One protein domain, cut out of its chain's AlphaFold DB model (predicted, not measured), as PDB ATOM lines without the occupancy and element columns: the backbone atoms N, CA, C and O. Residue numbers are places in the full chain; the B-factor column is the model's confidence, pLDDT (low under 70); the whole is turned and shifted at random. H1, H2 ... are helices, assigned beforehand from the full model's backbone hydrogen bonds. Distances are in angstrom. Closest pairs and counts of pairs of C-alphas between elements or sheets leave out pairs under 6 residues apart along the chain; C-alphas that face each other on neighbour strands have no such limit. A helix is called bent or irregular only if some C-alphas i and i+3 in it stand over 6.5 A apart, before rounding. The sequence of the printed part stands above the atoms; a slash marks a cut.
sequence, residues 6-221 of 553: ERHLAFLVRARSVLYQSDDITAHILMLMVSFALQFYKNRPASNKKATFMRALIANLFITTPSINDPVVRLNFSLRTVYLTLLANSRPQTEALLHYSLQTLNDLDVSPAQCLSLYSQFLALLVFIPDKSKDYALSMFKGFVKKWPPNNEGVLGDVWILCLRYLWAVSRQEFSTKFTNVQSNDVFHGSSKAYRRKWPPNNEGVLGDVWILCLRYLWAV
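AT A GLANCE: This is residues 6 to 221 of the 553 residues of an uncharacterized protein of Strongylus vulgaris (UniProt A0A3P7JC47). Two rows of helices pack side by side, stacked along the longest axis: H2, H4, H6 and H8 make one row, and H1, H3, H5 and H7, running opposite ways to it, make the other. H11 crosses H8 at the far end, while residues 172 to 184 and the short H9 and H10 lie beyond the ends of the rows, where H4, H6 and H8 finish. The printed part has 216 residues, all helix by class, with eleven named helices, H1 to H11 in order, and no named strand. H1 to H5 are an up-and-down bundle, each helix running against the one before it. The whole is compact, with a radius of gyration of the C-alphas of 18.8 A and spans of 57 by 38 by 25 A.

HOW THE PARTS SIT: Start at H2, residues 23 to 43, the longest helix by residues, with 21. Its residues 25 to 33 alone touch H1, residues 6 to 19, closest at the C-alphas of Arg 16 and Thr 26, 6.4 A. H2 touches H3, residues 48 to 67, closest at C-alphas 30 and 61, 6.7 A. The hub is H4, residues 71 to 87; it touches H2, closest at C-alphas 34 and 80, 7.4 A, and H5, residues 91 to 107, closest at C-alphas 82 and 94, 5.3 A. H1 and H2, H2 and H3, and H4 and H5 are among the hairpins. H4 touches H6, residues 112 to 126, the same way at a shallow tilt of 21 degrees, closest at C-alphas 79 and 122, 6.6 A. H5 touches H7, residues 139 to 147, closest at C-alphas 102 and 144, 6.3 A. H6 touches H8, residues 153 to 171, closest at C-alphas 123 and 166, 6.2 A; H8 is irregular, with C-alphas 154 and 157 7.0 A apart. H8 touches H11, residues 206 to 221, opposite ways at a steep tilt of 48 degrees, through residues 157 to 164 and 210 to 217 alone, closest at C-alphas 157 and 217, 6.3 A. H9, residues 185 to 188, and H10, residues 193 to 198, are close to H8 but not clearly touching, at 6.9 A and 7.9 A between closest C-alphas. Each O i to N i+4 pair is within hydrogen-bond range in H1, H2, H4, H6, H7, H10 and H11; H3 has 14 of 16, H5 11 of 13 and H8 13 of 15, and H9 is too short for one.

IN THESE COORDINATES: Find C-alpha 6 at (137.998, 147.475, 130.880), where H1 begins. H2 runs 29.8 A from C-alpha 23 at (135.045, 163.890, 112.991), H3 29.9 A and H8 27.6 A. H11 ends at C-alpha 221, (114.612, 197.524, 126.836).

THE WHOLE: The C-alphas of Arg 7 and Trp 219, the two farthest apart, are 59.2 A apart. The printed part has no cut; the links H6 to H7 and H8 to H9 are long. Mean pLDDT of the printed part is 84.2; look for values under 70 at residues 133 to 136, 149 to 152 and 189 to 221.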
ATOM      1  N   GLU A   6     136.657 147.162 131.383       93.44
ATOM      2  CA  GLU A   6     137.998 147.475 130.880       93.44
ATOM      3  C   GLU A   6     138.124 147.080 129.418       93.44
ATOM      4  O   GLU A   6     138.545 147.893 128.591       93.44
ATOM      5  N   ARG A   7     137.633 145.889 129.067       94.31
ATOM      6  CA  ARG A   7     137.560 145.447 127.673       94.31
ATOM      7  C   ARG A   7     136.685 146.358 126.815       94.31
ATOM      8  O   ARG A   7     137.030 146.620 125.664       94.31
ATOM      9  N   HIS A   8     135.580 146.870 127.361       93.81
ATOM     10  CA  HIS A   8     134.718 147.804 126.633       93.81
ATOM     11  C   HIS A   8     135.415 149.149 126.374       93.81
ATOM     12  O   HIS A   8     135.397 149.645 125.248       93.81
ATOM     13  N   LEU A   9     136.088 149.716 127.382       93.75
ATOM     14  CA  LEU A   9     136.874 150.938 127.196       93.75
ATOM     15  C   LEU A   9     138.029 150.716 126.209       93.75
ATOM     16  O   LEU A   9     138.223 151.535 125.314       93.75
ATOM     17  N   ALA A  10     138.752 149.600 126.321       94.56
ATOM     18  CA  ALA A  10     139.830 149.246 125.400       94.56
ATOM     19  C   ALA A  10     139.332 149.132 123.951       94.56
ATOM     20  O   ALA A  10     140.003 149.602 123.031       94.56
ATOM     21  N   PHE A  11     138.137 148.567 123.744       95.44
ATOM     22  CA  PHE A  11     137.494 148.535 122.434       95.44
ATOM     23  C   PHE A  11     137.241 149.946 121.889       95.44
ATOM     24  O   PHE A  11     137.639 150.223 120.761       95.44
ATOM     25  N   LEU A  12     136.651 150.850 122.678       94.75
ATOM     26  CA  LEU A  12     136.380 152.228 122.240       94.75
ATOM     27  C   LEU A  12     137.672 153.004 121.938       94.75
ATOM     28  O   LEU A  12     137.758 153.701 120.929       94.75
ATOM     29  N   VAL A  13     138.708 152.831 122.764       94.75
ATOM     30  CA  VAL A  13     140.032 153.440 122.549       94.75
ATOM     31  C   VAL A  13     140.680 152.922 121.262       94.75
ATOM     32  O   VAL A  13     141.249 153.708 120.499       94.75
ATOM     33  N   ARG A  14     140.567 151.618 120.989       95.19
ATOM     34  CA  ARG A  14     141.076 151.009 119.755       95.19
ATOM     35  C   ARG A  14     140.272 151.452 118.534       95.19
ATOM     36  O   ARG A  14     140.872 151.798 117.520       95.19
ATOM     37  N   ALA A  15     138.944 151.497 118.640       92.12
ATOM     38  CA  ALA A  15     138.069 152.001 117.586       92.12
ATOM     39  C   ALA A  15     138.458 153.434 117.208       92.12
ATOM     40  O   ALA A  15     138.677 153.708 116.033       92.12
ATOM     41  N   ARG A  16     138.681 154.305 118.204       93.44
ATOM     42  CA  ARG A  16     139.195 155.663 117.984       93.44
ATOM     43  C   ARG A  16     140.517 155.648 117.219       93.44
ATOM     44  O   ARG A  16     140.644 156.364 116.240       93.44
ATOM     45  N   SER A  17     141.494 154.834 117.630       91.06
ATOM     46  CA  SER A  17     142.809 154.807 116.960       91.06
ATOM     47  C   SER A  17     142.774 154.319 115.509       91.06
ATOM     48  O   SER A  17     143.679 154.640 114.750       91.06
ATOM     49  N   VAL A  18     141.755 153.545 115.121       93.19
ATOM     50  CA  VAL A  18     141.620 153.002 113.759       93.19
ATOM     51  C   VAL A  18     140.722 153.886 112.889       93.19
ATOM     52  O   VAL A  18     140.955 153.997 111.691       93.19
ATOM     53  N   LEU A  19     139.714 154.532 113.483       89.56
ATOM     54  CA  LEU A  19     138.651 155.253 112.775       89.56
ATOM     55  C   LEU A  19     138.715 156.783 112.953       89.56
ATOM     56  O   LEU A  19     137.715 157.466 112.752       89.56
ATOM     57  N   TYR A  20     139.875 157.336 113.312       86.62
ATOM     58  CA  TYR A  20     140.064 158.775 113.568       86.62
ATOM     59  C   TYR A  20     139.937 159.674 112.324       86.62
ATOM     60  O   TYR A  20     140.075 160.885 112.428       86.62
ATOM     61  N   GLN A  21     139.717 159.098 111.139       88.25
ATOM     62  CA  GLN A  21     139.724 159.818 109.861       88.25
ATOM     63  C   GLN A  21     138.507 160.735 109.660       88.25
ATOM     64  O   GLN A  21     138.523 161.571 108.764       88.25
ATOM     65  N   SER A  22     137.452 160.571 110.462       91.81
ATOM     66  CA  SER A  22     136.226 161.366 110.383       91.81
ATOM     67  C   SER A  22     135.855 161.915 111.758       91.81
ATOM     68  O   SER A  22     135.821 161.180 112.754       91.81
ATOM     69  N   ASP A  23     135.534 163.208 111.794       92.62
ATOM     70  CA  ASP A  23     135.045 163.890 112.991       92.62
ATOM     71  C   ASP A  23     133.719 163.305 113.471       92.62
ATOM     72  O   ASP A  23     133.559 163.098 114.670       92.62
ATOM     73  N   ASP A  24     132.809 162.948 112.561       93.88
ATOM     74  CA  ASP A  24     131.519 162.342 112.908       93.88
ATOM     75  C   ASP A  24     131.705 160.996 113.610       93.88
ATOM     76  O   ASP A  24     131.063 160.708 114.626       93.88
ATOM     77  N   ILE A  25     132.634 160.176 113.109       94.25
ATOM     78  CA  ILE A  25     132.958 158.888 113.729       94.25
ATOM     79  C   ILE A  25     133.607 159.113 115.098       94.25
ATOM     80  O   ILE A  25     133.236 158.461 116.078       94.25
ATOM     81  N   THR A  26     134.533 160.067 115.200       94.88
ATOM     82  CA  THR A  26     135.194 160.410 116.467       94.88
ATOM     83  C   THR A  26     134.193 160.939 117.498       94.88
ATOM     84  O   THR A  26     134.194 160.489 118.648       94.88
ATOM     85  N   ALA A  27     133.285 161.824 117.090       95.62
ATOM     86  CA  ALA A  27     132.194 162.342 117.905       95.62
ATOM     87  C   ALA A  27     131.250 161.219 118.352       95.62
ATOM     88  O   ALA A  27     130.863 161.162 119.521       95.62
ATOM     89  N   HIS A  28     130.927 160.270 117.470       95.75
ATOM     90  CA  HIS A  28     130.127 159.107 117.838       95.75
ATOM     91  C   HIS A  28     130.828 158.239 118.895       95.75
ATOM     92  O   HIS A  28     130.218 157.875 119.902       95.75
ATOM     93  N   ILE A  29     132.127 157.966 118.734       95.25
ATOM     94  CA  ILE A  29     132.910 157.207 119.722       95.25
ATOM     95  C   ILE A  29     132.952 157.942 121.068       95.25
ATOM     96  O   ILE A  29     132.737 157.322 122.112       95.25
ATOM     97  N   LEU A  30     133.155 159.261 121.065       96.50
ATOM     98  CA  LEU A  30     133.087 160.089 122.272       96.50
ATOM     99  C   LEU A  30     131.708 160.021 122.936       96.50
ATOM    100  O   LEU A  30     131.620 159.891 124.158       96.50
ATOM    101  N   MET A  31     130.628 160.044 122.154       96.81
ATOM    102  CA  MET A  31     129.265 159.892 122.663       96.81
ATOM    103  C   MET A  31     129.063 158.541 123.352       96.81
ATOM    104  O   MET A  31     128.498 158.487 124.451       96.81
ATOM    105  N   LEU A  32     129.560 157.459 122.745       96.19
ATOM    106  CA  LEU A  32     129.538 156.123 123.339       96.19
ATOM    107  C   LEU A  32     130.347 156.085 124.638       96.19
ATOM    108  O   LEU A  32     129.853 155.576 125.643       96.19
ATOM    109  N   MET A  33     131.543 156.680 124.657       96.75
ATOM    110  CA  MET A  33     132.383 156.761 125.853       96.75
ATOM    111  C   MET A  33     131.709 157.538 126.988       96.75
ATOM    112  O   MET A  33     131.691 157.049 128.116       96.75
ATOM    113  N   VAL A  34     131.119 158.707 126.711       96.81
ATOM    114  CA  VAL A  34     130.385 159.509 127.709       96.81
ATOM    115  C   VAL A  34     129.180 158.738 128.247       96.81
ATOM    116  O   VAL A  34     128.988 158.657 129.462       96.81
ATOM    117  N   SER A  35     128.387 158.136 127.357       96.06
ATOM    118  CA  SER A  35     127.200 157.357 127.733       96.06
ATOM    119  C   SER A  35     127.577 156.156 128.597       96.06
ATOM    120  O   SER A  35     126.963 155.913 129.639       96.06
ATOM    121  N   PHE A  36     128.636 155.445 128.210       95.69
ATOM    122  CA  PHE A  36     129.189 154.345 128.982       95.69
ATOM    123  C   PHE A  36     129.699 154.813 130.351       95.69
ATOM    124  O   PHE A  36     129.392 154.165 131.351       95.69
ATOM    125  N   ALA A  37     130.393 155.953 130.435       95.69
ATOM    126  CA  ALA A  37     130.854 156.517 131.706       95.69
ATOM    127  C   ALA A  37     129.693 156.813 132.659       95.69
ATOM    128  O   ALA A  37     129.750 156.453 133.833       95.69
ATOM    129  N   LEU A  38     128.626 157.443 132.156       94.19
ATOM    130  CA  LEU A  38     127.442 157.765 132.954       94.19
ATOM    131  C   LEU A  38     126.750 156.498 133.459       94.19
ATOM    132  O   LEU A  38     126.427 156.405 134.644       94.19
ATOM    133  N   GLN A  39     126.552 155.504 132.590       93.44
ATOM    134  CA  GLN A  39     125.948 154.230 132.983       93.44
ATOM    135  C   GLN A  39     126.827 153.470 133.981       93.44
ATOM    136  O   GLN A  39     126.329 152.960 134.981       93.44
ATOM    137  N   PHE A  40     128.141 153.425 133.748       94.19
ATOM    138  CA  PHE A  40     129.098 152.800 134.657       94.19
ATOM    139  C   PHE A  40     129.096 153.490 136.022       94.19
ATOM    140  O   PHE A  40     129.106 152.820 137.056       94.19
ATOM    141  N   TYR A  41     129.027 154.823 136.037       92.94
ATOM    142  CA  TYR A  41     128.935 155.585 137.269       92.94
ATOM    143  C   TYR A  41     127.637 155.292 138.029       92.94
ATOM    144  O   TYR A  41     127.691 155.089 139.239       92.94
ATOM    145  N   LYS A  42     126.486 155.231 137.353       91.69
ATOM    146  CA  LYS A  42     125.193 154.965 138.005       91.69
ATOM    147  C   LYS A  42     125.079 153.535 138.539       91.69
ATOM    148  O   LYS A  42     124.624 153.338 139.659       91.69
ATOM    149  N   ASN A  43     125.537 152.547 137.775       91.81
ATOM    150  CA  ASN A  43     125.246 151.137 138.058       91.81
ATOM    151  C   ASN A  43     126.241 150.465 139.015       91.81
ATOM    152  O   ASN A  43     126.019 149.331 139.433       91.81
ATOM    153  N   ARG A  44     127.363 151.116 139.344       90.25
ATOM    154  CA  ARG A  44     128.391 150.550 140.231       90.25
ATOM    155  C   ARG A  44     128.396 151.275 141.580       90.25
ATOM    156  O   ARG A  44     128.413 152.510 141.590       90.25
ATOM    157  N   PRO A  45     128.483 150.559 142.714       89.62
ATOM    158  CA  PRO A  45     128.646 151.195 144.018       89.62
ATOM    159  C   PRO A  45     129.972 151.961 144.091       89.62
ATOM    160  O   PRO A  45     130.930 151.669 143.364       89.62
ATOM    161  N   ALA A  46     130.029 152.966 144.964       89.12
ATOM    162  CA  ALA A  46     131.248 153.731 145.203       89.12
ATOM    163  C   ALA A  46     132.392 152.794 145.635       89.12
ATOM    164  O   ALA A  46     132.257 152.015 146.572       89.12
ATOM    165  N   SER A  47     133.513 152.834 144.913       91.75
ATOM    166  CA  SER A  47     134.710 152.045 145.219       91.75
ATOM    167  C   SER A  47     135.951 152.694 144.611       91.75
ATOM    168  O   SER A  47     135.862 153.404 143.603       91.75
ATOM    169  N   ASN A  48     137.129 152.396 145.164       89.12
ATOM    170  CA  ASN A  48     138.401 152.876 144.612       89.12
ATOM    171  C   ASN A  48     138.616 152.394 143.170       89.12
ATOM    172  O   ASN A  48     139.065 153.165 142.326       89.12
ATOM    173  N   LYS A  49     138.216 151.152 142.858       91.50
ATOM    174  CA  LYS A  49     138.267 150.602 141.491       91.50
ATOM    175  C   LYS A  49     137.400 151.417 140.527       91.50
ATOM    176  O   LYS A  49     137.885 151.820 139.473       91.50
ATOM    177  N   LYS A  50     136.157 151.738 140.917       92.12
ATOM    178  CA  LYS A  50     135.260 152.611 140.139       92.12
ATOM    179  C   LYS A  50     135.890 153.985 139.899       92.12
ATOM    180  O   LYS A  50     135.879 154.462 138.771       92.12
ATOM    181  N   ALA A  51     136.462 154.606 140.930       90.31
ATOM    182  CA  ALA A  51     137.082 155.926 140.817       90.31
ATOM    183  C   ALA A  51     138.319 155.926 139.903       90.31
ATOM    184  O   ALA A  51     138.493 156.836 139.094       90.31
ATOM    185  N   THR A  52     139.183 154.911 140.006       92.00
ATOM    186  CA  THR A  52     140.346 154.746 139.118       92.00
ATOM    187  C   THR A  52     139.913 154.527 137.671       92.00
ATOM    188  O   THR A  52     140.423 155.199 136.776       92.00
ATOM    189  N   PHE A  53     138.919 153.667 137.444       94.88
ATOM    190  CA  PHE A  53     138.381 153.420 136.110       94.88
ATOM    191  C   PHE A  53     137.753 154.677 135.490       94.88
ATOM    192  O   PHE A  53     138.053 155.024 134.350       94.88
ATOM    193  N   MET A  54     136.942 155.414 136.258       95.44
ATOM    194  CA  MET A  54     136.358 156.680 135.802       95.44
ATOM    195  C   MET A  54     137.433 157.698 135.422       95.44
ATOM    196  O   MET A  54     137.302 158.349 134.390       95.44
ATOM    197  N   ARG A  55     138.520 157.807 136.199       93.12
ATOM    198  CA  ARG A  55     139.658 158.677 135.858       93.12
ATOM    199  C   ARG A  55     140.335 158.262 134.552       93.12
ATOM    200  O   ARG A  55     140.658 159.136 133.754       93.12
ATOM    201  N   ALA A  56     140.505 156.963 134.304       94.62
ATOM    202  CA  ALA A  56     141.046 156.467 133.037       94.62
ATOM    203  C   ALA A  56     140.125 156.793 131.847       94.62
ATOM    204  O   ALA A  56     140.594 157.227 130.795       94.62
ATOM    205  N   LEU A  57     138.808 156.645 132.015       96.06
ATOM    206  CA  LEU A  57     137.825 156.998 130.989       96.06
ATOM    207  C   LEU A  57     137.831 158.510 130.710       96.06
ATOM    208  O   LEU A  57     137.941 158.919 129.556       96.06
ATOM    209  N   ILE A  58     137.801 159.335 131.761       96.50
ATOM    210  CA  ILE A  58     137.905 160.800 131.672       96.50
ATOM    211  C   ILE A  58     139.197 161.213 130.968       96.50
ATOM    212  O   ILE A  58     139.155 162.083 130.107       96.50
ATOM    213  N   ALA A  59     140.332 160.591 131.293       95.12
ATOM    214  CA  ALA A  59     141.596 160.879 130.625       95.12
ATOM    215  C   ALA A  59     141.516 160.584 129.121       95.12
ATOM    216  O   ALA A  59     141.979 161.387 128.318       95.12
ATOM    217  N   ASN A  60     140.864 159.485 128.724       95.88
ATOM    218  CA  ASN A  60     140.651 159.182 127.311       95.88
ATOM    219  C   ASN A  60     139.716 160.194 126.627       95.88
ATOM    220  O   ASN A  60     139.995 160.597 125.500       95.88
ATOM    221  N   LEU A  61     138.649 160.652 127.290       96.81
ATOM    222  CA  LEU A  61     137.805 161.739 126.772       96.81
ATOM    223  C   LEU A  61     138.600 163.044 126.629       96.81
ATOM    224  O   LEU A  61     138.516 163.701 125.594       96.81
ATOM    225  N   PHE A  62     139.416 163.380 127.630       95.06
ATOM    226  CA  PHE A  62     140.234 164.592 127.677       95.06
ATOM    227  C   PHE A  62     141.236 164.674 126.523       95.06
ATOM    228  O   PHE A  62     141.363 165.726 125.911       95.06
ATOM    229  N   ILE A  63     141.914 163.571 126.192       94.12
ATOM    230  CA  ILE A  63     142.883 163.549 125.082       94.12
ATOM    231  C   ILE A  63     142.221 163.442 123.703       94.12
ATOM    232  O   ILE A  63     142.844 163.790 122.710       94.12
ATOM    233  N   THR A  64     140.985 162.934 123.625       94.88
ATOM    234  CA  THR A  64     140.286 162.726 122.342       94.88
ATOM    235  C   THR A  64     139.461 163.936 121.937       94.88
ATOM    236  O   THR A  64     139.404 164.265 120.767       94.88
ATOM    237  N   THR A  65     138.816 164.615 122.886       96.38
ATOM    238  CA  THR A  65     137.930 165.749 122.580       96.38
ATOM    239  C   THR A  65     138.617 166.835 121.734       96.38
ATOM    240  O   THR A  65     137.992 167.302 120.785       96.38
ATOM    241  N   PRO A  66     139.897 167.194 121.978       95.19
ATOM    242  CA  PRO A  66     140.598 168.175 121.156       95.19
ATOM    243  C   PRO A  66     140.821 167.779 119.693       95.19
ATOM    244  O   PRO A  66     141.144 168.658 118.902       95.19
ATOM    245  N   SER A  67     140.671 166.502 119.322       93.94
ATOM    246  CA  SER A  67     140.849 166.062 117.932       93.94
ATOM    247  C   SER A  67     139.637 166.337 117.040       93.94
ATOM    248  O   SER A  67     139.724 166.088 115.847       93.94
ATOM    249  N   ILE A  68     138.513 166.803 117.599       95.69
ATOM    250  CA  ILE A  68     137.352 167.246 116.818       95.69
ATOM    251  C   ILE A  68     137.621 168.659 116.288       95.69
ATOM    252  O   ILE A  68     138.000 169.548 117.061       95.69
ATOM    253  N   ASN A  69     137.381 168.896 114.998       94.94
ATOM    254  CA  ASN A  69     137.602 170.214 114.405       94.94
ATOM    255  C   ASN A  69     136.486 171.200 114.772       94.94
ATOM    256  O   ASN A  69     136.793 172.341 115.116       94.94
ATOM    257  N   ASP A  70     135.223 170.754 114.771       95.00
ATOM    258  CA  ASP A  70     134.068 171.591 115.116       95.00
ATOM    259  C   ASP A  70     134.135 172.083 116.586       95.00
ATOM    260  O   ASP A  70     134.013 171.275 117.522       95.00
ATOM    261  N   PRO A  71     134.290 173.404 116.825       94.94
ATOM    262  CA  PRO A  71     134.404 173.978 118.166       94.94
ATOM    263  C   PRO A  71     133.138 173.782 119.012       94.94
ATOM    264  O   PRO A  71     133.231 173.651 120.235       94.94
ATOM    265  N   VAL A  72     131.960 173.696 118.392       95.19
ATOM    266  CA  VAL A  72     130.679 173.490 119.081       95.19
ATOM    267  C   VAL A  72     130.604 172.087 119.650       95.19
ATOM    268  O   VAL A  72     130.277 171.888 120.827       95.19
ATOM    269  N   VAL A  73     130.904 171.092 118.819       95.88
ATOM    270  CA  VAL A  73     130.899 169.683 119.220       95.88
ATOM    271  C   VAL A  73     131.973 169.454 120.285       95.88
ATOM    272  O   VAL A  73     131.706 168.846 121.327       95.88
ATOM    273  N   ARG A  74     133.158 170.036 120.086       96.44
ATOM    274  CA  ARG A  74     134.278 170.006 121.031       96.44
ATOM    275  C   ARG A  74     133.935 170.613 122.388       96.44
ATOM    276  O   ARG A  74     134.208 169.997 123.423       96.44
ATOM    277  N   LEU A  75     133.289 171.778 122.409       96.56
ATOM    278  CA  LEU A  75     132.815 172.400 123.642       96.56
ATOM    279  C   LEU A  75     131.765 171.529 124.335       96.56
ATOM    280  O   LEU A  75     131.900 171.256 125.525       96.56
ATOM    281  N   ASN A  76     130.768 171.022 123.607       96.19
ATOM    282  CA  ASN A  76     129.746 170.137 124.172       96.19
ATOM    283  C   ASN A  76     130.361 168.903 124.854       96.19
ATOM    284  O   ASN A  76     129.994 168.566 125.985       96.19
ATOM    285  N   PHE A  77     131.322 168.236 124.208       97.31
ATOM    286  CA  PHE A  77     132.020 167.102 124.817       97.31
ATOM    287  C   PHE A  77     132.903 167.516 125.993       97.31
ATOM    288  O   PHE A  77     132.966 166.786 126.986       97.31
ATOM    289  N   SER A  78     133.516 168.699 125.941       97.38
ATOM    290  CA  SER A  78     134.292 169.249 127.055       97.38
ATOM    291  C   SER A  78     133.409 169.469 128.285       97.38
ATOM    292  O   SER A  78     133.734 168.964 129.358       97.38
ATOM    293  N   LEU A  79     132.239 170.103 128.129       96.62
ATOM    294  CA  LEU A  79     131.273 170.329 129.213       96.62
ATOM    295  C   LEU A  79     130.729 169.016 129.792       96.62
ATOM    296  O   LEU A  79     130.656 168.846 131.011       96.62
ATOM    297  N   ARG A  80     130.408 168.037 128.938       96.56
ATOM    298  CA  ARG A  80     130.007 166.693 129.391       96.56
ATOM    299  C   ARG A  80     131.128 165.997 130.159       96.56
ATOM    300  O   ARG A  80     130.865 165.325 131.156       96.56
ATOM    301  N   THR A  81     132.374 166.179 129.736       96.94
ATOM    302  CA  THR A  81     133.533 165.616 130.436       96.94
ATOM    303  C   THR A  81     133.758 166.319 131.776       96.94
ATOM    304  O   THR A  81     134.002 165.626 132.757       96.94
ATOM    305  N   VAL A  82     133.571 167.644 131.869       96.31
ATOM    306  CA  VAL A  82     133.564 168.391 133.148       96.31
ATOM    307  C   VAL A  82     132.518 167.825 134.108       96.31
ATOM    308  O   VAL A  82     132.790 167.610 135.286       96.31
ATOM    309  N   TYR A  83     131.317 167.525 133.618       94.81
ATOM    310  CA  TYR A  83     130.296 166.897 134.451       94.81
ATOM    311  C   TYR A  83     130.754 165.527 134.986       94.81
ATOM    312  O   TYR A  83     130.625 165.240 136.179       94.81
ATOM    313  N   LEU A  84     131.369 164.694 134.140       95.19
ATOM    314  CA  LEU A  84     131.945 163.415 134.568       95.19
ATOM    315  C   LEU A  84     133.090 163.592 135.575       95.19
ATOM    316  O   LEU A  84     133.205 162.796 136.509       95.19
ATOM    317  N   THR A  85     133.924 164.621 135.419       94.50
ATOM    318  CA  THR A  85     135.025 164.888 136.352       94.50
ATOM    319  C   THR A  85     134.516 165.340 137.713       94.50
ATOM    320  O   THR A  85     135.105 164.950 138.721       94.50
ATOM    321  N   LEU A  86     133.400 166.072 137.770       91.50
ATOM    322  CA  LEU A  86     132.705 166.388 139.021       91.50
ATOM    323  C   LEU A  86     132.178 165.117 139.700       91.50
ATOM    324  O   LEU A  86     132.467 164.887 140.873       91.50
ATOM    325  N   LEU A  87     131.505 164.234 138.957       90.81
ATOM    326  CA  LEU A  87     131.020 162.952 139.491       90.81
ATOM    327  C   LEU A  87     132.154 162.069 140.039       90.81
ATOM    328  O   LEU A  87     132.002 161.423 141.079       90.81
ATOM    329  N   ALA A  88     133.294 162.044 139.345       91.19
ATOM    330  CA  ALA A  88     134.473 161.272 139.726       91.19
ATOM    331  C   ALA A  88     135.382 161.976 140.754       91.19
ATOM    332  O   ALA A  88     136.416 161.414 141.115       91.19
ATOM    333  N   ASN A  89     135.022 163.184 141.209       89.50
ATOM    334  CA  ASN A  89     135.829 164.035 142.090       89.50
ATOM    335  C   ASN A  89     137.275 164.255 141.581       89.50
ATOM    336  O   ASN A  89     138.257 164.174 142.319       89.50
ATOM    337  N   SER A  90     137.420 164.513 140.279       89.69
ATOM    338  CA  SER A  90     138.706 164.629 139.583       89.69
ATOM    339  C   SER A  90     139.091 166.096 139.353       89.69
ATOM    340  O   SER A  90     139.109 166.587 138.224       89.69
ATOM    341  N   ARG A  91     139.387 166.822 140.441       87.44
ATOM    342  CA  ARG A  91     139.572 168.289 140.427       87.44
ATOM    343  C   ARG A  91     140.623 168.816 139.431       87.44
ATOM    344  O   ARG A  91     140.331 169.825 138.791       87.44
ATOM    345  N   PRO A  92     141.823 168.217 139.280       89.81
ATOM    346  CA  PRO A  92     142.808 168.706 138.309       89.81
ATOM    347  C   PRO A  92     142.282 168.675 136.868       89.81
ATOM    348  O   PRO A  92     142.437 169.642 136.132       89.81
ATOM    349  N   GLN A  93     141.593 167.594 136.496       91.19
ATOM    350  CA  GLN A  93     140.990 167.428 135.175       91.19
ATOM    351  C   GLN A  93     139.814 168.386 134.978       91.19
ATOM    352  O   GLN A  93     139.688 168.956 133.899       91.19
ATOM    353  N   THR A  94     138.997 168.611 136.016       93.12
ATOM    354  CA  THR A  94     137.923 169.614 135.977       93.12
ATOM    355  C   THR A  94     138.467 170.996 135.619       93.12
ATOM    356  O   THR A  94     137.963 171.633 134.703       93.12
ATOM    357  N   GLU A  95     139.517 171.457 136.303       92.06
ATOM    358  CA  GLU A  95     140.102 172.777 136.045       92.06
ATOM    359  C   GLU A  95     140.714 172.881 134.642       92.06
ATOM    360  O   GLU A  95     140.459 173.854 133.933       92.06
ATOM    361  N   ALA A  96     141.469 171.862 134.218       93.56
ATOM    362  CA  ALA A  96     142.060 171.828 132.884       93.56
ATOM    363  C   ALA A  96     140.986 171.904 131.784       93.56
ATOM    364  O   ALA A  96     141.108 172.696 130.850       93.56
ATOM    365  N   LEU A  97     139.899 171.138 131.927       95.38
ATOM    366  CA  LEU A  97     138.775 171.151 130.988       95.38
ATOM    367  C   LEU A  97     138.013 172.476 130.979       95.38
ATOM    368  O   LEU A  97     137.526 172.876 129.925       95.38
ATOM    369  N   LEU A  98     137.902 173.173 132.111       94.44
ATOM    370  CA  LEU A  98     137.269 174.494 132.152       94.44
ATOM    371  C   LEU A  98     138.104 175.546 131.437       94.44
ATOM    372  O   LEU A  98     137.557 176.320 130.656       94.44
ATOM    373  N   HIS A  99     139.419 175.558 131.660       94.44
ATOM    374  CA  HIS A  99     140.312 176.448 130.920       94.44
ATOM    375  C   HIS A  99     140.265 176.166 129.421       94.44
ATOM    376  O   HIS A  99     140.187 177.104 128.626       94.44
ATOM    377  N   TYR A 100     140.245 174.887 129.049       95.38
ATOM    378  CA  TYR A 100     140.084 174.465 127.666       95.38
ATOM    379  C   TYR A 100     138.731 174.898 127.075       95.38
ATOM    380  O   TYR A 100     138.675 175.452 125.978       95.38
ATOM    381  N   SER A 101     137.645 174.738 127.835       95.69
ATOM    382  CA  SER A 101     136.306 175.192 127.438       95.69
ATOM    383  C   SER A 101     136.292 176.705 127.219       95.69
ATOM    384  O   SER A 101     135.847 177.154 126.172       95.69
ATOM    385  N   LEU A 102     136.869 177.488 128.142       93.81
ATOM    386  CA  LEU A 102     137.020 178.943 128.013       93.81
ATOM    387  C   LEU A 102     137.845 179.359 126.793       93.81
ATOM    388  O   LEU A 102     137.638 180.446 126.272       93.81
ATOM    389  N   GLN A 103     138.839 178.572 126.381       93.50
ATOM    390  CA  GLN A 103     139.572 178.829 125.139       93.50
ATOM    391  C   GLN A 103     138.690 178.545 123.924       93.50
ATOM    392  O   GLN A 103     138.605 179.396 123.051       93.50
ATOM    393  N   THR A 104     137.968 177.424 123.933       93.44
ATOM    394  CA  THR A 104     137.079 177.025 122.830       93.44
ATOM    395  C   THR A 104     135.912 178.000 122.637       93.44
ATOM    396  O   THR A 104     135.443 178.156 121.518       93.44
ATOM    397  N   LEU A 105     135.468 178.709 123.689       90.81
ATOM    398  CA  LEU A 105     134.447 179.764 123.568       90.81
ATOM    399  C   LEU A 105     134.830 180.867 122.567       90.81
ATOM    400  O   LEU A 105     133.936 181.453 121.969       90.81
ATOM    401  N   ASN A 106     136.128 181.143 122.391       86.50
ATOM    402  CA  ASN A 106     136.612 182.154 121.447       86.50
ATOM    403  C   ASN A 106     136.496 181.702 119.987       86.50
ATOM    404  O   ASN A 106     136.479 182.540 119.094       86.50
ATOM    405  N   ASP A 107     136.437 180.390 119.764       89.38
ATOM    406  CA  ASP A 107     136.405 179.785 118.434       89.38
ATOM    407  C   ASP A 107     134.960 179.556 117.954       89.38
ATOM    408  O   ASP A 107     134.748 178.997 116.880       89.38
ATOM    409  N   LEU A 108     133.955 179.913 118.764       89.56
ATOM    410  CA  LEU A 108     132.551 179.683 118.439       89.56
ATOM    411  C   LEU A 108     132.069 180.664 117.369       89.56
ATOM    412  O   LEU A 108     131.874 181.846 117.644       89.56
ATOM    413  N   ASP A 109     131.781 180.132 116.185       88.56
ATOM    414  CA  ASP A 109     131.080 180.831 115.109       88.56
ATOM    415  C   ASP A 109     129.690 180.208 114.919       88.56
ATOM    416  O   ASP A 109     129.474 179.327 114.087       88.56
ATOM    417  N   VAL A 110     128.755 180.572 115.802       87.25
ATOM    418  CA  VAL A 110     127.398 180.003 115.836       87.25
ATOM    419  C   VAL A 110     126.322 181.062 115.975       87.25
ATOM    420  O   VAL A 110     126.561 182.185 116.419       87.25
ATOM    421  N   SER A 111     125.088 180.658 115.669       88.94
ATOM    422  CA  SER A 111     123.910 181.485 115.910       88.94
ATOM    423  C   SER A 111     123.798 181.927 117.383       88.94
ATOM    424  O   SER A 111     124.125 181.153 118.293       88.94
ATOM    425  N   PRO A 112     123.249 183.129 117.643       87.19
ATOM    426  CA  PRO A 112     122.898 183.618 118.976       87.19
ATOM    427  C   PRO A 112     122.275 182.595 119.927       87.19
ATOM    428  O   PRO A 112     122.758 182.402 121.044       87.19
ATOM    429  N   ALA A 113     121.225 181.906 119.474       87.94
ATOM    430  CA  ALA A 113     120.463 180.968 120.292       87.94
ATOM    431  C   ALA A 113     121.307 179.757 120.716       87.94
ATOM    432  O   ALA A 113     121.268 179.320 121.868       87.94
ATOM    433  N   GLN A 114     122.118 179.236 119.794       89.31
ATOM    434  CA  GLN A 114     123.021 178.127 120.083       89.31
ATOM    435  C   GLN A 114     124.136 178.553 121.042       89.31
ATOM    436  O   GLN A 114     124.465 177.813 121.970       89.31
ATOM    437  N   CYS A 115     124.655 179.769 120.870       89.38
ATOM    438  CA  CYS A 115     125.648 180.361 121.757       89.38
ATOM    439  C   CYS A 115     125.110 180.463 123.195       89.38
ATOM    440  O   CYS A 115     125.703 179.918 124.127       89.38
ATOM    441  N   LEU A 116     123.922 181.055 123.366       90.38
ATOM    442  CA  LEU A 116     123.236 181.167 124.658       90.38
ATOM    443  C   LEU A 116     123.069 179.819 125.362       90.38
ATOM    444  O   LEU A 116     123.323 179.715 126.565       90.38
ATOM    445  N   SER A 117     122.686 178.780 124.620       93.38
ATOM    446  CA  SER A 117     122.555 177.425 125.165       93.38
ATOM    447  C   SER A 117     123.885 176.901 125.723       93.38
ATOM    448  O   SER A 117     123.931 176.396 126.849       93.38
ATOM    449  N   LEU A 118     124.987 177.069 124.984       93.31
ATOM    450  CA  LEU A 118     126.323 176.634 125.410       93.31
ATOM    451  C   LEU A 118     126.814 177.408 126.637       93.31
ATOM    452  O   LEU A 118     127.342 176.819 127.584       93.31
ATOM    453  N   TYR A 119     126.588 178.719 126.662       93.88
ATOM    454  CA  TYR A 119     126.972 179.569 127.783       93.88
ATOM    455  C   TYR A 119     126.175 179.280 129.045       93.88
ATOM    456  O   TYR A 119     126.754 179.199 130.131       93.88
ATOM    457  N   SER A 120     124.872 179.039 128.908       94.88
ATOM    458  CA  SER A 120     124.035 178.603 130.020       94.88
ATOM    459  C   SER A 120     124.551 177.289 130.614       94.88
ATOM    460  O   SER A 120     124.624 177.160 131.835       94.88
ATOM    461  N   GLN A 121     124.944 176.322 129.778       95.06
ATOM    462  CA  GLN A 121     125.500 175.047 130.246       95.06
ATOM    463  C   GLN A 121     126.855 175.225 130.948       95.06
ATOM    464  O   GLN A 121     127.068 174.655 132.021       95.06
ATOM    465  N   PHE A 122     127.755 176.034 130.379       95.56
ATOM    466  CA  PHE A 122     129.055 176.334 130.982       95.56
ATOM    467  C   PHE A 122     128.900 176.991 132.361       95.56
ATOM    468  O   PHE A 122     129.477 176.517 133.342       95.56
ATOM    469  N   LEU A 123     128.075 178.039 132.460       94.56
ATOM    470  CA  LEU A 123     127.829 178.749 133.716       94.56
ATOM    471  C   LEU A 123     127.137 177.858 134.754       94.56
ATOM    472  O   LEU A 123     127.509 177.901 135.925       94.56
ATOM    473  N   ALA A 124     126.190 177.011 134.342       92.75
ATOM    474  CA  ALA A 124     125.529 176.069 135.244       92.75
ATOM    475  C   ALA A 124     126.518 175.077 135.875       92.75
ATOM    476  O   ALA A 124     126.436 174.810 137.073       92.75
ATOM    477  N   LEU A 125     127.480 174.559 135.103       93.12
ATOM    478  CA  LEU A 125     128.539 173.704 135.644       93.12
ATOM    479  C   LEU A 125     129.461 174.480 136.585       93.12
ATOM    480  O   LEU A 125     129.833 173.964 137.642       93.12
ATOM    481  N   LEU A 126     129.798 175.719 136.222       92.31
ATOM    482  CA  LEU A 126     130.722 176.552 136.980       92.31
ATOM    483  C   LEU A 126     130.253 176.816 138.418       92.31
ATOM    484  O   LEU A 126     131.092 176.888 139.312       92.31
ATOM    485  N   VAL A 127     128.937 176.877 138.666       89.88
ATOM    486  CA  VAL A 127     128.367 177.035 140.022       89.88
ATOM    487  C   VAL A 127     128.910 175.981 140.993       89.88
ATOM    488  O   VAL A 127     129.200 176.286 142.150       89.88
ATOM    489  N   PHE A 128     129.090 174.744 140.527       87.94
ATOM    490  CA  PHE A 128     129.490 173.614 141.367       87.94
ATOM    491  C   PHE A 128     131.003 173.462 141.523       87.94
ATOM    492  O   PHE A 128     131.458 172.617 142.297       87.94
ATOM    493  N   ILE A 129     131.792 174.242 140.787       87.50
ATOM    494  CA  ILE A 129     133.241 174.088 140.751       87.50
ATOM    495  C   ILE A 129     133.872 175.021 141.787       87.50
ATOM    496  O   ILE A 129     133.700 176.238 141.705       87.50
ATOM    497  N   PRO A 130     134.636 174.477 142.750       75.12
ATOM    498  CA  PRO A 130     135.232 175.287 143.793       75.12
ATOM    499  C   PRO A 130     136.416 176.108 143.285       75.12
ATOM    500  O   PRO A 130     137.385 175.541 142.754       75.12
ATOM    501  N   ASP A 131     136.390 177.414 143.547       77.31
ATOM    502  CA  ASP A 131     137.516 178.303 143.262       77.31
ATOM    503  C   ASP A 131     138.768 177.828 144.023       77.31
ATOM    504  O   ASP A 131     138.735 177.487 145.209       77.31
ATOM    505  N   LYS A 132     139.904 177.729 143.321       70.25
ATOM    506  CA  LYS A 132     141.169 177.271 143.927       70.25
ATOM    507  C   LYS A 132     141.896 178.372 144.687       70.25
ATOM    508  O   LYS A 132     142.572 178.084 145.673       70.25
ATOM    509  N   SER A 133     141.799 179.618 144.230       63.25
ATOM    510  CA  SER A 133     142.588 180.706 144.796       63.25
ATOM    511  C   SER A 133     141.858 181.380 145.950       63.25
ATOM    512  O   SER A 133     140.779 181.938 145.759       63.25
ATOM    513  N   LYS A 134     142.507 181.426 147.120       61.44
ATOM    514  CA  LYS A 134     142.091 182.291 148.238       61.44
ATOM    515  C   LYS A 134     142.031 183.766 147.819       61.44
ATOM    516  O   LYS A 134     141.250 184.535 148.382       61.44
ATOM    517  N   ASP A 135     142.811 184.143 146.805       56.72
ATOM    518  CA  ASP A 135     143.013 185.532 146.401       56.72
ATOM    519  C   ASP A 135     141.990 186.014 145.367       56.72
ATOM    520  O   ASP A 135     141.419 187.090 145.557       56.72
ATOM    521  N   TYR A 136     141.640 185.190 144.374       66.19
ATOM    522  CA  TYR A 136     140.748 185.564 143.272       66.19
ATOM    523  C   TYR A 136     139.480 184.707 143.244       66.19
ATOM    524  O   TYR A 136     139.382 183.735 142.498       66.19
ATOM    525  N   ALA A 137     138.480 185.095 144.037       70.62
ATOM    526  CA  ALA A 137     137.131 184.569 143.853       70.62
ATOM    527  C   ALA A 137     136.666 184.827 142.407       70.62
ATOM    528  O   ALA A 137     136.952 185.892 141.834       70.62
ATOM    529  N   LEU A 138     135.939 183.861 141.844       81.94
ATOM    530  CA  LEU A 138     135.324 183.908 140.522       81.94
ATOM    531  C   LEU A 138     136.337 184.033 139.375       81.94
ATOM    532  O   LEU A 138     136.042 184.672 138.366       81.94
ATOM    533  N   SER A 139     137.540 183.469 139.503       86.81
ATOM    534  CA  SER A 139     138.588 183.609 138.478       86.81
ATOM    535  C   SER A 139     138.143 183.068 137.112       86.81
ATOM    536  O   SER A 139     138.314 183.739 136.093       86.81
ATOM    537  N   MET A 140     137.486 181.908 137.098       89.75
ATOM    538  CA  MET A 140     136.927 181.290 135.892       89.75
ATOM    539  C   MET A 140     135.785 182.113 135.293       89.75
ATOM    540  O   MET A 140     135.737 182.305 134.082       89.75
ATOM    541  N   PHE A 141     134.903 182.659 136.134       90.75
ATOM    542  CA  PHE A 141     133.820 183.535 135.683       90.75
ATOM    543  C   PHE A 141     134.358 184.852 135.108       90.75
ATOM    544  O   PHE A 141     133.908 185.304 134.062       90.75
ATOM    545  N   LYS A 142     135.391 185.443 135.719       89.00
ATOM    546  CA  LYS A 142     136.098 186.595 135.137       89.00
ATOM    547  C   LYS A 142     136.720 186.240 133.788       89.00
ATOM    548  O   LYS A 142     136.688 187.055 132.872       89.00
ATOM    549  N   GLY A 143     137.274 185.033 133.661       90.19
ATOM    550  CA  GLY A 143     137.766 184.503 132.392       90.19
ATOM    551  C   GLY A 143     136.666 184.408 131.334       90.19
ATOM    552  O   GLY A 143     136.892 184.821 130.203       90.19
ATOM    553  N   PHE A 144     135.479 183.937 131.720       92.12
ATOM    554  CA  PHE A 144     134.292 183.891 130.867       92.12
ATOM    555  C   PHE A 144     133.881 185.285 130.381       92.12
ATOM    556  O   PHE A 144     133.834 185.513 129.177       92.12
ATOM    557  N   VAL A 145     133.681 186.240 131.295       89.50
ATOM    558  CA  VAL A 145     133.248 187.608 130.950       89.50
ATOM    559  C   VAL A 145     134.258 188.319 130.042       89.50
ATOM    560  O   VAL A 145     133.862 189.045 129.141       89.50
ATOM    561  N   LYS A 146     135.566 188.090 130.232       86.94
ATOM    562  CA  LYS A 146     136.615 188.690 129.385       86.94
ATOM    563  C   LYS A 146     136.684 188.116 127.970       86.94
ATOM    564  O   LYS A 146     137.170 188.797 127.075       86.94
ATOM    565  N   LYS A 147     136.318 186.846 127.806       83.62
ATOM    566  CA  LYS A 147     136.437 186.097 126.546       83.62
ATOM    567  C   LYS A 147     135.140 186.043 125.748       83.62
ATOM    568  O   LYS A 147     135.148 185.677 124.581       83.62
ATOM    569  N   TRP A 148     134.039 186.395 126.392       75.69
ATOM    570  CA  TRP A 148     132.745 186.548 125.765       75.69
ATOM    571  C   TRP A 148     132.831 187.461 124.517       75.69
ATOM    572  O   TRP A 148     133.345 188.577 124.633       75.69
ATOM    573  N   PRO A 149     132.329 187.040 123.339       62.72
ATOM    574  CA  PRO A 149     132.431 187.827 122.114       62.72
ATOM    575  C   PRO A 149     131.522 189.074 122.153       62.72
ATOM    576  O   PRO A 149     130.319 188.955 122.389       62.72
ATOM    577  N   PRO A 150     132.045 190.280 121.866       57.34
ATOM    578  CA  PRO A 150     131.281 191.524 121.979       57.34
ATOM    579  C   PRO A 150     130.368 191.874 120.785       57.34
ATOM    580  O   PRO A 150     129.853 192.983 120.735       57.34
ATOM    581  N   ASN A 151     130.117 190.981 119.823       56.31
ATOM    582  CA  ASN A 151     129.723 191.446 118.481       56.31
ATOM    583  C   ASN A 151     128.241 191.311 118.100       56.31
ATOM    584  O   ASN A 151     127.893 191.629 116.967       56.31
ATOM    585  N   ASN A 152     127.360 190.855 118.993       66.19
ATOM    586  CA  ASN A 152     125.938 190.733 118.663       66.19
ATOM    587  C   ASN A 152     125.069 191.375 119.751       66.19
ATOM    588  O   ASN A 152     124.734 190.745 120.756       66.19
ATOM    589  N   GLU A 153     124.740 192.658 119.555       70.75
ATOM    590  CA  GLU A 153     123.987 193.486 120.514       70.75
ATOM    591  C   GLU A 153     122.661 192.837 120.935       70.75
ATOM    592  O   GLU A 153     122.274 192.935 122.099       70.75
ATOM    593  N   GLY A 154     122.014 192.093 120.028       75.12
ATOM    594  CA  GLY A 154     120.743 191.414 120.296       75.12
ATOM    595  C   GLY A 154     120.814 190.312 121.358       75.12
ATOM    596  O   GLY A 154     119.794 189.973 121.943       75.12
ATOM    597  N   VAL A 155     122.002 189.770 121.642       81.31
ATOM    598  CA  VAL A 155     122.197 188.630 122.564       81.31
ATOM    599  C   VAL A 155     122.766 189.082 123.902       81.31
ATOM    600  O   VAL A 155     122.697 188.368 124.899       81.31
ATOM    601  N   LEU A 156     123.343 190.283 123.941       84.00
ATOM    602  CA  LEU A 156     124.084 190.789 125.090       84.00
ATOM    603  C   LEU A 156     123.223 190.809 126.364       84.00
ATOM    604  O   LEU A 156     123.696 190.452 127.441       84.00
ATOM    605  N   GLY A 157     121.948 191.168 126.230       84.69
ATOM    606  CA  GLY A 157     120.979 191.157 127.320       84.69
ATOM    607  C   GLY A 157     120.778 189.796 127.971       84.69
ATOM    608  O   GLY A 157     120.950 189.647 129.180       84.69
ATOM    609  N   ASP A 158     120.470 188.785 127.160       88.75
ATOM    610  CA  ASP A 158     120.237 187.412 127.621       88.75
ATOM    611  C   ASP A 158     121.452 186.839 128.353       88.75
ATOM    612  O   ASP A 158     121.350 186.093 129.328       88.75
ATOM    613  N   VAL A 159     122.634 187.238 127.916       88.94
ATOM    614  CA  VAL A 159     123.911 186.794 128.466       88.94
ATOM    615  C   VAL A 159     124.166 187.428 129.808       88.94
ATOM    616  O   VAL A 159     124.566 186.743 130.749       88.94
ATOM    617  N   TRP A 160     123.898 188.725 129.920       87.38
ATOM    618  CA  TRP A 160     123.928 189.402 131.203       87.38
ATOM    619  C   TRP A 160     122.937 188.772 132.179       87.38
ATOM    620  O   TRP A 160     123.295 188.539 133.333       87.38
ATOM    621  N   ILE A 161     121.750 188.376 131.711       89.19
ATOM    622  CA  ILE A 161     120.791 187.614 132.518       89.19
ATOM    623  C   ILE A 161     121.388 186.267 132.959       89.19
ATOM    624  O   ILE A 161     121.256 185.900 134.130       89.19
ATOM    625  N   LEU A 162     122.082 185.531 132.085       91.62
ATOM    626  CA  LEU A 162     122.778 184.291 132.462       91.62
ATOM    627  C   LEU A 162     123.884 184.536 133.502       91.62
ATOM    628  O   LEU A 162     123.980 183.796 134.485       91.62
ATOM    629  N   CYS A 163     124.678 185.594 133.336       91.81
ATOM    630  CA  CYS A 163     125.688 186.021 134.301       91.81
ATOM    631  C   CYS A 163     125.059 186.362 135.656       91.81
ATOM    632  O   CYS A 163     125.546 185.899 136.685       91.81
ATOM    633  N   LEU A 164     123.950 187.104 135.677       87.12
ATOM    634  CA  LEU A 164     123.212 187.409 136.903       87.12
ATOM    635  C   LEU A 164     122.675 186.144 137.574       87.12
ATOM    636  O   LEU A 164     122.790 186.010 138.789       87.12
ATOM    637  N   ARG A 165     122.131 185.194 136.803       90.00
ATOM    638  CA  ARG A 165     121.669 183.899 137.332       90.00
ATOM    639  C   ARG A 165     122.810 183.117 137.971       90.00
ATOM    640  O   ARG A 165     122.637 182.584 139.066       90.00
ATOM    641  N   TYR A 166     123.973 183.085 137.321       91.12
ATOM    642  CA  TYR A 166     125.180 182.491 137.886       91.12
ATOM    643  C   TYR A 166     125.581 183.184 139.192       91.12
ATOM    644  O   TYR A 166     125.751 182.518 140.213       91.12
ATOM    645  N   LEU A 167     125.682 184.517 139.177       86.88
ATOM    646  CA  LEU A 167     126.108 185.303 140.331       86.88
ATOM    647  C   LEU A 167     125.149 185.126 141.516       86.88
ATOM    648  O   LEU A 167     125.576 184.912 142.650       86.88
ATOM    649  N   TRP A 168     123.846 185.140 141.246       85.69
ATOM    650  CA  TRP A 168     122.819 184.845 142.234       85.69
ATOM    651  C   TRP A 168     122.984 183.437 142.815       85.69
ATOM    652  O   TRP A 168     122.986 183.286 144.037       85.69
ATOM    653  N   ALA A 169     123.197 182.421 141.972       87.19
ATOM    654  CA  ALA A 169     123.366 181.041 142.421       87.19
ATOM    655  C   ALA A 169     124.580 180.881 143.349       87.19
ATOM    656  O   ALA A 169     124.440 180.311 144.430       87.19
ATOM    657  N   VAL A 170     125.742 181.439 142.989       84.25
ATOM    658  CA  VAL A 170     126.959 181.338 143.820       84.25
ATOM    659  C   VAL A 170     126.921 182.212 145.079       84.25
ATOM    660  O   VAL A 170     127.681 181.963 146.011       84.25
ATOM    661  N   SER A 171     126.032 183.209 145.140       79.88
ATOM    662  CA  SER A 171     125.827 184.041 146.337       79.88
ATOM    663  C   SER A 171     125.020 183.345 147.442       79.88
ATOM    664  O   SER A 171     124.974 183.828 148.580       79.88
ATOM    665  N   ARG A 172     124.370 182.216 147.129       81.00
ATOM    666  CA  ARG A 172     123.564 181.477 148.103       81.00
ATOM    667  C   ARG A 172     124.450 180.859 149.184       81.00
ATOM    668  O   ARG A 172     125.529 180.350 148.904       81.00
ATOM    669  N   GLN A 173     123.956 180.884 150.423       76.69
ATOM    670  CA  GLN A 173     124.650 180.284 151.570       76.69
ATOM    671  C   GLN A 173     124.767 178.765 151.444       76.69
ATOM    672  O   GLN A 173     125.759 178.195 151.877       76.69
ATOM    673  N   GLU A 174     123.765 178.135 150.831       79.88
ATOM    674  CA  GLU A 174     123.730 176.706 150.555       79.88
ATOM    675  C   GLU A 174     123.107 176.467 149.184       79.88
ATOM    676  O   GLU A 174     122.121 177.114 148.805       79.88
ATOM    677  N   PHE A 175     123.684 175.531 148.434       82.12
ATOM    678  CA  PHE A 175     123.123 175.107 147.156       82.12
ATOM    679  C   PHE A 175     122.049 174.040 147.369       82.12
ATOM    680  O   PHE A 175     122.233 173.107 148.149       82.12
ATOM    681  N   SER A 176     120.939 174.154 146.632       77.50
ATOM    682  CA  SER A 176     119.829 173.189 146.666       77.50
ATOM    683  C   SER A 176     120.217 171.816 146.117       77.50
ATOM    684  O   SER A 176     119.578 170.815 146.419       77.50
ATOM    685  N   THR A 177     121.263 171.764 145.297       80.06
ATOM    686  CA  THR A 177     121.811 170.532 144.741       80.06
ATOM    687  C   THR A 177     123.303 170.504 145.012       80.06
ATOM    688  O   THR A 177     123.985 171.516 144.857       80.06
ATOM    689  N   LYS A 178     123.819 169.337 145.399       83.06
ATOM    690  CA  LYS A 178     125.240 169.122 145.663       83.06
ATOM    691  C   LYS A 178     125.692 167.843 144.982       83.06
ATOM    692  O   LYS A 178     124.951 166.866 144.915       83.06
ATOM    693  N   PHE A 179     126.924 167.843 144.493       82.12
ATOM    694  CA  PHE A 179     127.584 166.604 144.111       82.12
ATOM    695  C   PHE A 179     128.115 165.949 145.382       82.12
ATOM    696  O   PHE A 179     128.853 166.577 146.134       82.12
ATOM    697  N   THR A 180     127.773 164.682 145.609       78.44
ATOM    698  CA  THR A 180     128.041 163.949 146.862       78.44
ATOM    699  C   THR A 180     129.501 164.002 147.316       78.44
ATOM    700  O   THR A 180     129.771 163.942 148.508       78.44
ATOM    701  N   ASN A 181     130.439 164.138 146.375       77.25
ATOM    702  CA  ASN A 181     131.878 164.120 146.641       77.25
ATOM    703  C   ASN A 181     132.605 165.409 146.233       77.25
ATOM    704  O   ASN A 181     133.833 165.433 146.256       77.25
ATOM    705  N   VAL A 182     131.886 166.464 145.839       81.81
ATOM    706  CA  VAL A 182     132.498 167.749 145.482       81.81
ATOM    707  C   VAL A 182     132.077 168.773 146.514       81.81
ATOM    708  O   VAL A 182     130.898 169.074 146.672       81.81
ATOM    709  N   GLN A 183     133.061 169.333 147.206       81.06
ATOM    710  CA  GLN A 183     132.839 170.521 148.013       81.06
ATOM    711  C   GLN A 183     132.654 171.700 147.053       81.06
ATOM    712  O   GLN A 183     133.562 172.051 146.301       81.06
ATOM    713  N   SER A 184     131.456 172.264 147.016       77.69
ATOM    714  CA  SER A 184     131.119 173.423 146.195       77.69
ATOM    715  C   SER A 184     131.500 174.736 146.889       77.69
ATOM    716  O   SER A 184     131.953 174.747 148.038       77.69
ATOM    717  N   ASN A 185     131.357 175.861 146.182       72.62
ATOM    718  CA  ASN A 185     131.698 177.182 146.721       72.62
ATOM    719  C   ASN A 185     130.892 177.544 147.979       72.62
ATOM    720  O   ASN A 185     131.421 178.225 148.850       72.62
ATOM    721  N   ASP A 186     129.666 177.051 148.144       73.94
ATOM    722  CA  ASP A 186     128.901 177.213 149.386       73.94
ATOM    723  C   ASP A 186     129.588 176.537 150.592       73.94
ATOM    724  O   ASP A 186     129.644 177.105 151.681       73.94
ATOM    725  N   VAL A 187     130.224 175.380 150.394       75.81
ATOM    726  CA  VAL A 187     130.996 174.687 151.438       75.81
ATOM    727  C   VAL A 187     132.343 175.370 151.687       75.81
ATOM    728  O   VAL A 187     132.728 175.588 152.835       75.81
ATOM    729  N   PHE A 188     133.070 175.732 150.626       71.12
ATOM    730  CA  PHE A 188     134.391 176.361 150.757       71.12
ATOM    731  C   PHE A 188     134.331 177.817 151.232       71.12
ATOM    732  O   PHE A 188     135.257 178.302 151.889       71.12
ATOM    733  N   HIS A 189     133.269 178.529 150.871       67.94
ATOM    734  CA  HIS A 189     133.186 179.977 151.001       67.94
ATOM    735  C   HIS A 189     131.869 180.491 151.590       67.94
ATOM    736  O   HIS A 189     131.881 181.584 152.168       67.94
ATOM    737  N   GLY A 190     130.773 179.729 151.490       58.22
ATOM    738  CA  GLY A 190     129.379 180.166 151.684       58.22
ATOM    739  C   GLY A 190     129.010 180.707 153.063       58.22
ATOM    740  O   GLY A 190     127.959 181.318 153.224       58.22
ATOM    741  N   SER A 191     129.900 180.602 154.049       54.38
ATOM    742  CA  SER A 191     129.699 181.210 155.373       54.38
ATOM    743  C   SER A 191     130.696 182.321 155.712       54.38
ATOM    744  O   SER A 191     130.474 183.098 156.648       54.38
ATOM    745  N   SER A 192     131.799 182.456 154.969       64.75
ATOM    746  CA  SER A 192     132.842 183.402 155.360       64.75
ATOM    747  C   SER A 192     132.417 184.841 155.043       64.75
ATOM    748  O   SER A 192     132.128 185.211 153.901       64.75
ATOM    749  N   LYS A 193     132.420 185.708 156.064       66.44
ATOM    750  CA  LYS A 193     132.242 187.160 155.873       66.44
ATOM    751  C   LYS A 193     133.305 187.749 154.932       66.44
ATOM    752  O   LYS A 193     133.088 188.829 154.405       66.44
ATOM    753  N   ALA A 194     134.442 187.073 154.740       66.25
ATOM    754  CA  ALA A 194     135.510 187.481 153.830       66.25
ATOM    755  C   ALA A 194     135.137 187.269 152.354       66.25
ATOM    756  O   ALA A 194     135.332 188.175 151.551       66.25
ATOM    757  N   TYR A 195     134.538 186.127 152.000       66.12
ATOM    758  CA  TYR A 195     134.066 185.875 150.635       66.12
ATOM    759  C   TYR A 195     132.922 186.820 150.255       66.12
ATOM    760  O   TYR A 195     132.974 187.455 149.208       66.12
ATOM    761  N   ARG A 196     131.960 187.026 151.168       63.59
ATOM    762  CA  ARG A 196     130.888 188.020 150.981       63.59
ATOM    763  C   ARG A 196     131.404 189.460 150.912       63.59
ATOM    764  O   ARG A 196     130.844 190.264 150.187       63.59
ATOM    765  N   ARG A 197     132.493 189.795 151.614       63.66
ATOM    766  CA  ARG A 197     133.143 191.114 151.487       63.66
ATOM    767  C   ARG A 197     133.964 191.273 150.208       63.66
ATOM    768  O   ARG A 197     134.096 192.393 149.743       63.66
ATOM    769  N   LYS A 198     134.481 190.180 149.626       62.47
ATOM    770  CA  LYS A 198     135.038 190.155 148.257       62.47
ATOM    771  C   LYS A 198     133.951 190.208 147.174       62.47
ATOM    772  O   LYS A 198     134.275 190.453 146.015       62.47
ATOM    773  N   TRP A 199     132.691 190.069 147.581       58.97
ATOM    774  CA  TRP A 199     131.472 190.284 146.809       58.97
ATOM    775  C   TRP A 199     130.817 191.654 147.109       58.97
ATOM    776  O   TRP A 199     129.640 191.684 147.467       58.97
ATOM    777  N   PRO A 200     131.498 192.819 147.056       48.34
ATOM    778  CA  PRO A 200     130.778 194.066 147.216       48.34
ATOM    779  C   PRO A 200     130.217 194.510 145.851       48.34
ATOM    780  O   PRO A 200     130.924 194.414 144.845       48.34
ATOM    781  N   PRO A 201     129.004 195.086 145.806       48.50
ATOM    782  CA  PRO A 201     128.574 195.919 144.679       48.50
ATOM    783  C   PRO A 201     129.472 197.163 144.479       48.50
ATOM    784  O   PRO A 201     129.413 197.782 143.427       48.50
ATOM    785  N   ASN A 202     130.349 197.482 145.445       40.03
ATOM    786  CA  ASN A 202     131.225 198.663 145.448       40.03
ATOM    787  C   ASN A 202     132.673 198.409 144.971       40.03
ATOM    788  O   ASN A 202     133.474 199.335 144.994       40.03
ATOM    789  N   ASN A 203     133.058 197.187 144.567       45.53
ATOM    790  CA  ASN A 203     134.349 196.996 143.887       45.53
ATOM    791  C   ASN A 203     134.150 197.307 142.399       45.53
ATOM    792  O   ASN A 203     133.580 196.496 141.668       45.53
ATOM    793  N   GLU A 204     134.654 198.468 141.991       43.38
ATOM    794  CA  GLU A 204     134.474 199.204 140.723       43.38
ATOM    795  C   GLU A 204     134.816 198.474 139.409       43.38
ATOM    796  O   GLU A 204     134.866 199.097 138.359       43.38
ATOM    797  N   GLY A 205     135.074 197.169 139.421       55.38
ATOM    798  CA  GLY A 205     135.340 196.425 138.194       55.38
ATOM    799  C   GLY A 205     134.116 195.644 137.741       55.38
ATOM    800  O   GLY A 205     133.070 196.168 137.399       55.38
ATOM    801  N   VAL A 206     134.224 194.323 137.819       51.06
ATOM    802  CA  VAL A 206     133.345 193.420 137.068       51.06
ATOM    803  C   VAL A 206     131.892 193.424 137.543       51.06
ATOM    804  O   VAL A 206     131.009 193.350 136.707       51.06
ATOM    805  N   LEU A 207     131.609 193.476 138.849       53.19
ATOM    806  CA  LEU A 207     130.228 193.366 139.352       53.19
ATOM    807  C   LEU A 207     129.474 194.697 139.265       53.19
ATOM    808  O   LEU A 207     128.283 194.686 138.970       53.19
ATOM    809  N   GLY A 208     130.180 195.814 139.474       59.97
ATOM    810  CA  GLY A 208     129.686 197.152 139.161       59.97
ATOM    811  C   GLY A 208     129.379 197.268 137.672       59.97
ATOM    812  O   GLY A 208     128.262 197.623 137.327       59.97
ATOM    813  N   ASP A 209     130.292 196.832 136.802       56.69
ATOM    814  CA  ASP A 209     130.069 196.797 135.354       56.69
ATOM    815  C   ASP A 209     128.901 195.884 134.971       56.69
ATOM    816  O   ASP A 209     128.038 196.305 134.209       56.69
ATOM    817  N   VAL A 210     128.806 194.668 135.532       59.47
ATOM    818  CA  VAL A 210     127.668 193.753 135.309       59.47
ATOM    819  C   VAL A 210     126.365 194.425 135.736       59.47
ATOM    820  O   VAL A 210     125.402 194.426 134.978       59.47
ATOM    821  N   TRP A 211     126.316 194.996 136.941       61.91
ATOM    822  CA  TRP A 211     125.110 195.609 137.494       61.91
ATOM    823  C   TRP A 211     124.708 196.867 136.720       61.91
ATOM    824  O   TRP A 211     123.548 197.009 136.344       61.91
ATOM    825  N   ILE A 212     125.666 197.741 136.405       63.47
ATOM    826  CA  ILE A 212     125.475 198.948 135.594       63.47
ATOM    827  C   ILE A 212     125.035 198.572 134.179       63.47
ATOM    828  O   ILE A 212     124.117 199.196 133.655       63.47
ATOM    829  N   LEU A 213     125.627 197.551 133.555       60.53
ATOM    830  CA  LEU A 213     125.232 197.087 132.222       60.53
ATOM    831  C   LEU A 213     123.858 196.417 132.235       60.53
ATOM    832  O   LEU A 213     123.087 196.638 131.308       60.53
ATOM    833  N   CYS A 214     123.504 195.685 133.293       60.88
ATOM    834  CA  CYS A 214     122.157 195.139 133.468       60.88
ATOM    835  C   CYS A 214     121.121 196.248 133.656       60.88
ATOM    836  O   CYS A 214     120.075 196.206 133.020       60.88
ATOM    837  N   LEU A 215     121.415 197.265 134.472       63.06
ATOM    838  CA  LEU A 215     120.551 198.435 134.624       63.06
ATOM    839  C   LEU A 215     120.435 199.216 133.311       63.06
ATOM    840  O   LEU A 215     119.332 199.596 132.936       63.06
ATOM    841  N   ARG A 216     121.535 199.398 132.569       59.59
ATOM    842  CA  ARG A 216     121.530 200.028 131.238       59.59
ATOM    843  C   ARG A 216     120.745 199.214 130.215       59.59
ATOM    844  O   ARG A 216     120.040 199.809 129.412       59.59
ATOM    845  N   TYR A 217     120.841 197.887 130.244       57.53
ATOM    846  CA  TYR A 217     120.077 197.004 129.367       57.53
ATOM    847  C   TYR A 217     118.587 197.025 129.718       57.53
ATOM    848  O   TYR A 217     117.767 197.256 128.839       57.53
ATOM    849  N   LEU A 218     118.229 196.881 130.997       60.31
ATOM    850  CA  LEU A 218     116.843 197.010 131.465       60.31
ATOM    851  C   LEU A 218     116.261 198.388 131.125       60.31
ATOM    852  O   LEU A 218     115.101 198.479 130.739       60.31
ATOM    853  N   TRP A 219     117.075 199.442 131.212       67.00
ATOM    854  CA  TRP A 219     116.714 200.792 130.789       67.00
ATOM    855  C   TRP A 219     116.568 200.924 129.263       67.00
ATOM    856  O   TRP A 219     115.655 201.587 128.785       67.00
ATOM    857  N   ALA A 220     117.430 200.278 128.474       57.97
ATOM    858  CA  ALA A 220     117.328 200.271 127.016       57.97
ATOM    859  C   ALA A 220     116.093 199.495 126.532       57.97
ATOM    860  O   ALA A 220     115.375 199.985 125.662       57.97
ATOM    861  N   VAL A 221     115.802 198.337 127.131       53.72
ATOM    862  CA  VAL A 221     114.612 197.524 126.836       53.72
ATOM    863  C   VAL A 221     113.342 198.263 127.241       53.72
ATOM    864  O   VAL A 221     112.423 198.370 126.431       53.72
TER     865      VAL A 221